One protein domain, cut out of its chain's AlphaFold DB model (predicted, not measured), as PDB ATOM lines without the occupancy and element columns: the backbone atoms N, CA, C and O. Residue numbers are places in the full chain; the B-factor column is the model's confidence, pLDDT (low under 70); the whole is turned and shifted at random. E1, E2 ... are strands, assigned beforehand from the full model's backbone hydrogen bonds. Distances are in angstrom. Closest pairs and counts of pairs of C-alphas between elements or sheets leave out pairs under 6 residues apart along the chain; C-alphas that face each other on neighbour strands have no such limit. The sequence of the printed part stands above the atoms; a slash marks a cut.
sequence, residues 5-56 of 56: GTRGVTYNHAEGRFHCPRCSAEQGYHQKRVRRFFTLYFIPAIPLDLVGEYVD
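AT A GLANCE: This is residues 5 to 56 of the 56 residues of an uncharacterized protein of Hyalangium minutum (UniProt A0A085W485). A long, narrow, twisted ribbon: the hairpin of E1 and E2 makes the length, and the shorter, bent E3 folds back along E2 over part of it. The printed part has 52 residues, no named helix and three strands, E1, E2, E3, which is also the sheet's order, antiparallel throughout. It is all strand and extended, with a radius of gyration of the C-alphas of 15.4 A and spans of 50 by 14 by 11 A.

IN THESE COORDINATES: E1, residues 5 to 20, begins at C-alpha 5 (24.382, -20.747, -8.287), measures 41.7 A and bends by 65 degrees at residue 17. E2, residues 25 to 40, measures 46.3 A. E3, residues 43 to 55, measures 27.1 A, bends by 93 degrees at residue 46 and ends at C-alpha 55 (27.809, -23.100, -35.641).

HOW THE PARTS SIT: The strands form a meander, each the antiparallel neighbour of the one before. Hairpin E1 and E2 stands at 168 degrees, with N 9 and O 35 at 2.8 A, within hydrogen-bond range. Hairpin E2 and E3 stands at 151 degrees, with N 34 and O 52 at 2.8 A, also within range. E1 and E3 are edge strands; their closest C-alphas, of Arg 7 and Pro 44, are 7.1 A apart.

THE WHOLE: The C-alphas farthest apart, of Ser 24 and Tyr 41, are 50.3 A apart. The printed part has no cut, both links are tight, and no printed residue is under pLDDT 70.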
ATOM      1  N   GLY A   5      23.239 -20.506  -7.406       93.19
ATOM      2  CA  GLY A   5      24.382 -20.747  -8.287       93.19
ATOM      3  C   GLY A   5      24.164 -20.207  -9.698       93.19
ATOM      4  O   GLY A   5      23.221 -19.454  -9.945       93.19
ATOM      5  N   THR A   6      25.026 -20.601 -10.636       94.56
ATOM      6  CA  THR A   6      24.832 -20.315 -12.065       94.56
ATOM      7  C   THR A   6      25.049 -21.566 -12.906       94.56
ATOM      8  O   THR A   6      25.866 -22.420 -12.561       94.56
ATOM      9  N   ARG A   7      24.320 -21.684 -14.018       93.06
ATOM     10  CA  ARG A   7      24.426 -22.806 -14.959       93.06
ATOM     11  C   ARG A   7      24.435 -22.296 -16.395       93.06
ATOM     12  O   ARG A   7      23.629 -21.443 -16.749       93.06
ATOM     13  N   GLY A   8      25.337 -22.819 -17.221       93.50
ATOM     14  CA  GLY A   8      25.291 -22.621 -18.670       93.50
ATOM     15  C   GLY A   8      24.231 -23.522 -19.300       93.50
ATOM     16  O   GLY A   8      24.207 -24.723 -19.029       93.50
ATOM     17  N   VAL A   9      23.356 -22.946 -20.118       91.81
ATOM     18  CA  VAL A   9      22.344 -23.659 -20.901       91.81
ATOM     19  C   VAL A   9      22.640 -23.422 -22.375       91.81
ATOM     20  O   VAL A   9      22.674 -22.277 -22.825       91.81
ATOM     21  N   THR A  10      22.859 -24.507 -23.113       93.06
ATOM     22  CA  THR A  10      23.033 -24.481 -24.567       93.06
ATOM     23  C   THR A  10      21.703 -24.791 -25.233       93.06
ATOM     24  O   THR A  10      21.058 -25.777 -24.882       93.06
ATOM     25  N   TYR A  11      21.302 -23.971 -26.195       89.00
ATOM     26  CA  TYR A  11      20.097 -24.187 -26.986       89.00
ATOM     27  C   TYR A  11      20.357 -23.872 -28.459       89.00
ATOM     28  O   TYR A  11      21.232 -23.070 -28.792       89.00
ATOM     29  N   ASN A  12      19.596 -24.517 -29.342       90.38
ATOM     30  CA  ASN A  12      19.595 -24.177 -30.759       90.38
ATOM     31  C   ASN A  12      18.872 -22.839 -30.910       90.38
ATOM     32  O   ASN A  12      17.686 -22.728 -30.600       90.38
ATOM     33  N   HIS A  13      19.614 -21.812 -31.306       89.69
ATOM     34  CA  HIS A  13      19.096 -20.457 -31.459       89.69
ATOM     35  C   HIS A  13      18.553 -20.219 -32.863       89.69
ATOM     36  O   HIS A  13      17.513 -19.586 -33.015       89.69
ATOM     37  N   ALA A  14      19.241 -20.749 -33.869       88.12
ATOM     38  CA  ALA A  14      18.794 -20.715 -35.248       88.12
ATOM     39  C   ALA A  14      19.281 -21.962 -35.980       88.12
ATOM     40  O   ALA A  14      20.283 -22.572 -35.611       88.12
ATOM     41  N   GLU A  15      18.581 -22.326 -37.037       90.56
ATOM     42  CA  GLU A  15      19.012 -23.339 -37.987       90.56
ATOM     43  C   GLU A  15      18.709 -22.838 -39.392       90.56
ATOM     44  O   GLU A  15      17.788 -22.043 -39.602       90.56
ATOM     45  N   GLY A  16      19.515 -23.254 -40.357       89.56
ATOM     46  CA  GLY A  16      19.355 -22.795 -41.724       89.56
ATOM     47  C   GLY A  16      20.195 -23.595 -42.695       89.56
ATOM     48  O   GLY A  16      20.798 -24.608 -42.348       89.56
ATOM     49  N   ARG A  17      20.223 -23.125 -43.938       89.94
ATOM     50  CA  ARG A  17      21.093 -23.661 -44.981       89.94
ATOM     51  C   ARG A  17      21.949 -22.541 -45.533       89.94
ATOM     52  O   ARG A  17      21.467 -21.421 -45.699       89.94
ATOM     53  N   PHE A  18      23.210 -22.837 -45.799       87.81
ATOM     54  CA  PHE A  18      24.104 -21.933 -46.504       87.81
ATOM     55  C   PHE A  18      24.638 -22.616 -47.757       87.81
ATOM     56  O   PHE A  18      24.790 -23.837 -47.809       87.81
ATOM     57  N   HIS A  19      24.927 -21.822 -48.781       89.56
ATOM     58  CA  HIS A  19      25.572 -22.326 -49.981       89.56
ATOM     59  C   HIS A  19      27.082 -22.418 -49.740       89.56
ATOM     60  O   HIS A  19      27.734 -21.394 -49.534       89.56
ATOM     61  N   CYS A  20      27.643 -23.629 -49.752       85.44
ATOM     62  CA  CYS A  20      29.085 -23.837 -49.651       85.44
ATOM     63  C   CYS A  20      29.732 -23.618 -51.033       85.44
ATOM     64  O   CYS A  20      29.606 -24.494 -51.894       85.44
ATOM     65  N   PRO A  21      30.498 -22.531 -51.261       85.50
ATOM     66  CA  PRO A  21      31.107 -22.262 -52.569       85.50
ATOM     67  C   PRO A  21      32.192 -23.282 -52.942       85.50
ATOM     68  O   PRO A  21      32.485 -23.480 -54.114       85.50
ATOM     69  N   ARG A  22      32.778 -23.965 -51.951       89.00
ATOM     70  CA  ARG A  22      33.786 -25.013 -52.162       89.00
ATOM     71  C   ARG A  22      33.169 -26.359 -52.561       89.00
ATOM     72  O   ARG A  22      33.820 -27.165 -53.211       89.00
ATOM     73  N   CYS A  23      31.932 -26.594 -52.137       87.00
ATOM     74  CA  CYS A  23      31.197 -27.840 -52.320       87.00
ATOM     75  C   CYS A  23      30.171 -27.738 -53.462       87.00
ATOM     76  O   CYS A  23      29.660 -28.755 -53.916       87.00
ATOM     77  N   SER A  24      29.836 -26.509 -53.882       88.06
ATOM     78  CA  SER A  24      28.737 -26.179 -54.794       88.06
ATOM     79  C   SER A  24      27.394 -26.797 -54.374       88.06
ATOM     80  O   SER A  24      26.588 -27.195 -55.213       88.06
ATOM     81  N   ALA A  25      27.160 -26.888 -53.064       87.88
ATOM     82  CA  ALA A  25      25.995 -27.537 -52.470       87.88
ATOM     83  C   ALA A  25      25.453 -26.720 -51.292       87.88
ATOM     84  O   ALA A  25      26.198 -25.978 -50.645       87.88
ATOM     85  N   GLU A  26      24.160 -26.872 -51.001       88.88
ATOM     86  CA  GLU A  26      23.584 -26.365 -49.756       88.88
ATOM     87  C   GLU A  26      23.966 -27.272 -48.589       88.88
ATOM     88  O   GLU A  26      23.767 -28.486 -48.636       88.88
ATOM     89  N   GLN A  27      24.486 -26.670 -47.525       87.88
ATOM     90  CA  GLN A  27      24.766 -27.349 -46.271       87.88
ATOM     91  C   GLN A  27      23.875 -26.782 -45.176       87.88
ATOM     92  O   GLN A  27      23.704 -25.567 -45.064       87.88
ATOM     93  N   GLY A  28      23.290 -27.677 -44.382       89.31
ATOM     94  CA  GLY A  28      22.598 -27.296 -43.160       89.31
ATOM     95  C   GLY A  28      23.592 -26.787 -42.123       89.31
ATOM     96  O   GLY A  28      24.729 -27.251 -42.082       89.31
ATOM     97  N   TYR A  29      23.157 -25.841 -41.302       88.50
ATOM     98  CA  TYR A  29      23.900 -25.393 -40.135       88.50
ATOM     99  C   TYR A  29      22.959 -25.237 -38.944       88.50
ATOM    100  O   TYR A  29      21.813 -24.797 -39.103       88.50
ATOM    101  N   HIS A  30      23.458 -25.550 -37.752       89.75
ATOM    102  CA  HIS A  30      22.757 -25.279 -36.503       89.75
ATOM    103  C   HIS A  30      23.542 -24.245 -35.701       89.75
ATOM    104  O   HIS A  30      24.644 -24.497 -35.221       89.75
ATOM    105  N   GLN A  31      22.971 -23.060 -35.528       90.75
ATOM    106  CA  GLN A  31      23.527 -22.044 -34.649       90.75
ATOM    107  C   GLN A  31      23.150 -22.367 -33.201       90.75
ATOM    108  O   GLN A  31      21.996 -22.219 -32.777       90.75
ATOM    109  N   LYS A  32      24.143 -22.790 -32.425       92.81
ATOM    110  CA  LYS A  32      24.020 -23.050 -30.994       92.81
ATOM    111  C   LYS A  32      24.407 -21.815 -30.201       92.81
ATOM    112  O   LYS A  32      25.389 -21.134 -30.494       92.81
ATOM    113  N   ARG A  33      23.629 -21.545 -29.158       93.62
ATOM    114  CA  ARG A  33      23.810 -20.408 -28.261       93.62
ATOM    115  C   ARG A  33      23.908 -20.900 -26.832       93.62
ATOM    116  O   ARG A  33      23.055 -21.654 -26.368       93.62
ATOM    117  N   VAL A  34      24.955 -20.478 -26.137       94.50
ATOM    118  CA  VAL A  34      25.200 -20.804 -24.734       94.50
ATOM    119  C   VAL A  34      24.901 -19.570 -23.909       94.50
ATOM    120  O   VAL A  34      25.545 -18.532 -24.072       94.50
ATOM    121  N   ARG A  35      23.940 -19.676 -22.996       94.88
ATOM    122  CA  ARG A  35      23.575 -18.586 -22.093       94.88
ATOM    123  C   ARG A  35      23.685 -19.032 -20.647       94.88
ATOM    124  O   ARG A  35      23.280 -20.138 -20.295       94.88
ATOM    125  N   ARG A  36      24.259 -18.182 -19.801       95.75
ATOM    126  CA  ARG A  36      24.343 -18.433 -18.364       95.75
ATOM    127  C   ARG A  36      23.018 -18.045 -17.717       95.75
ATOM    128  O   ARG A  36      22.447 -17.015 -18.049       95.75
ATOM    129  N   PHE A  37      22.539 -18.861 -16.791       95.31
ATOM    130  CA  PHE A  37      21.347 -18.607 -15.988       95.31
ATOM    131  C   PHE A  37      21.711 -18.621 -14.510       95.31
ATOM    132  O   PHE A  37      22.511 -19.454 -14.076       95.31
ATOM    133  N   PHE A  38      21.100 -17.734 -13.735       94.44
ATOM    134  CA  PHE A  38      21.066 -17.849 -12.286       94.44
ATOM    135  C   PHE A  38      20.136 -18.998 -11.897       94.44
ATOM    136  O   PHE A  38      19.003 -19.095 -12.383       94.44
ATOM    137  N   THR A  39      20.624 -19.870 -11.024       94.12
ATOM    138  CA  THR A  39      19.880 -21.028 -10.537       94.12
ATOM    139  C   THR A  39      19.509 -20.838  -9.078       94.12
ATOM    140  O   THR A  39      20.392 -20.580  -8.258       94.12
ATOM    141  N   LEU A  40      18.240 -21.058  -8.748       94.50
ATOM    142  CA  LEU A  40      17.748 -21.146  -7.375       94.50
ATOM    143  C   LEU A  40      17.173 -22.546  -7.168       94.50
ATOM    144  O   LEU A  40      16.351 -22.981  -7.970       94.50
ATOM    145  N   TYR A  41      17.622 -23.266  -6.137       91.38
ATOM    146  CA  TYR A  41      17.204 -24.657  -5.901       91.38
ATOM    147  C   TYR A  41      17.250 -25.521  -7.176       91.38
ATOM    148  O   TYR A  41      16.328 -26.280  -7.455       91.38
ATOM    149  N   PHE A  42      18.320 -25.389  -7.971       87.69
ATOM    150  CA  PHE A  42      18.546 -26.111  -9.236       87.69
ATOM    151  C   PHE A  42      17.675 -25.697 -10.431       87.69
ATOM    152  O   PHE A  42      17.912 -26.182 -11.539       87.69
ATOM    153  N   ILE A  43      16.737 -24.767 -10.256       91.94
ATOM    154  CA  ILE A  43      15.909 -24.244 -11.343       91.94
ATOM    155  C   ILE A  43      16.618 -23.028 -11.961       91.94
ATOM    156  O   ILE A  43      16.826 -22.035 -11.258       91.94
ATOM    157  N   PRO A  44      17.016 -23.066 -13.250       90.50
ATOM    158  CA  PRO A  44      17.508 -21.885 -13.953       90.50
ATOM    159  C   PRO A  44      16.345 -20.910 -14.173       90.50
ATOM    160  O   PRO A  44      15.482 -21.153 -15.009       90.50
ATOM    161  N   ALA A  45      16.306 -19.826 -13.399       91.31
ATOM    162  CA  ALA A  45      15.155 -18.922 -13.352       91.31
ATOM    163  C   ALA A  45      15.397 -17.602 -14.093       91.31
ATOM    164  O   ALA A  45      14.486 -17.070 -14.719       91.31
ATOM    165  N   ILE A  46      16.621 -17.068 -14.026       93.44
ATOM    166  CA  ILE A  46      16.930 -15.737 -14.559       93.44
ATOM    167  C   ILE A  46      18.073 -15.859 -15.568       93.44
ATOM    168  O   ILE A  46      19.164 -16.292 -15.183       93.44
ATOM    169  N   PRO A  47      17.862 -15.504 -16.847       91.88
ATOM    170  CA  PRO A  47      18.940 -15.443 -17.820       91.88
ATOM    171  C   PRO A  47      19.900 -14.304 -17.465       91.88
ATOM    172  O   PRO A  47      19.484 -13.179 -17.210       91.88
ATOM    173  N   LEU A  48      21.190 -14.608 -17.488       91.94
ATOM    174  CA  LEU A  48      22.285 -13.663 -17.316       91.94
ATOM    175  C   LEU A  48      22.930 -13.438 -18.696       91.94
ATOM    176  O   LEU A  48      22.234 -13.190 -19.694       91.94
ATOM    177  N   ASP A  49      24.249 -13.586 -18.757       91.94
ATOM    178  CA  ASP A  49      25.073 -13.278 -19.916       91.94
ATOM    179  C   ASP A  49      25.045 -14.356 -20.994       91.94
ATOM    180  O   ASP A  49      24.938 -15.563 -20.738       91.94
ATOM    181  N   LEU A  50      25.207 -13.891 -22.228       92.31
ATOM    182  CA  LEU A  50      25.573 -14.736 -23.345       92.31
ATOM    183  C   LEU A  50      27.026 -15.195 -23.170       92.31
ATOM    184  O   LEU A  50      27.932 -14.372 -23.100       92.31
ATOM    185  N   VAL A  51      27.245 -16.507 -23.114       91.94
ATOM    186  CA  VAL A  51      28.582 -17.093 -22.934       91.94
ATOM    187  C   VAL A  51      29.245 -17.369 -24.281       91.94
ATOM    188  O   VAL A  51      30.461 -17.255 -24.395       91.94
ATOM    189  N   GLY A  52      28.463 -17.720 -25.302       90.31
ATOM    190  CA  GLY A  52      28.996 -17.950 -26.639       90.31
ATOM    191  C   GLY A  52      27.935 -18.319 -27.666       90.31
ATOM    192  O   GLY A  52      26.845 -18.782 -27.325       90.31
ATOM    193  N   GLU A  53      28.287 -18.122 -28.930       92.25
ATOM    194  CA  GLU A  53      27.528 -18.533 -30.107       92.25
ATOM    195  C   GLU A  53      28.482 -19.256 -31.054       92.25
ATOM    196  O   GLU A  53      29.594 -18.786 -31.292       92.25
ATOM    197  N   TYR A  54      28.069 -20.414 -31.558       90.56
ATOM    198  CA  TYR A  54      28.854 -21.186 -32.512       90.56
ATOM    199  C   TYR A  54      27.939 -21.940 -33.473       90.56
ATOM    200  O   TYR A  54      26.749 -22.119 -33.215       90.56
ATOM    201  N   VAL A  55      28.505 -22.342 -34.604       89.06
ATOM    202  CA  VAL A  55      27.809 -23.100 -35.641       89.06
ATOM    203  C   VAL A  55      28.294 -24.542 -35.583       89.06
ATOM    204  O   VAL A  55      29.502 -24.767 -35.505       89.06
ATOM    205  N   ASP A  56      27.345 -25.471 -35.584       81.31
ATOM    206  CA  ASP A  56      27.545 -26.922 -35.663       81.31
ATOM    207  C   ASP A  56      27.043 -27.453 -37.016       81.31
ATOM    208  O   ASP A  56      26.053 -26.876 -37.545       81.31
TER     209      ASP A  56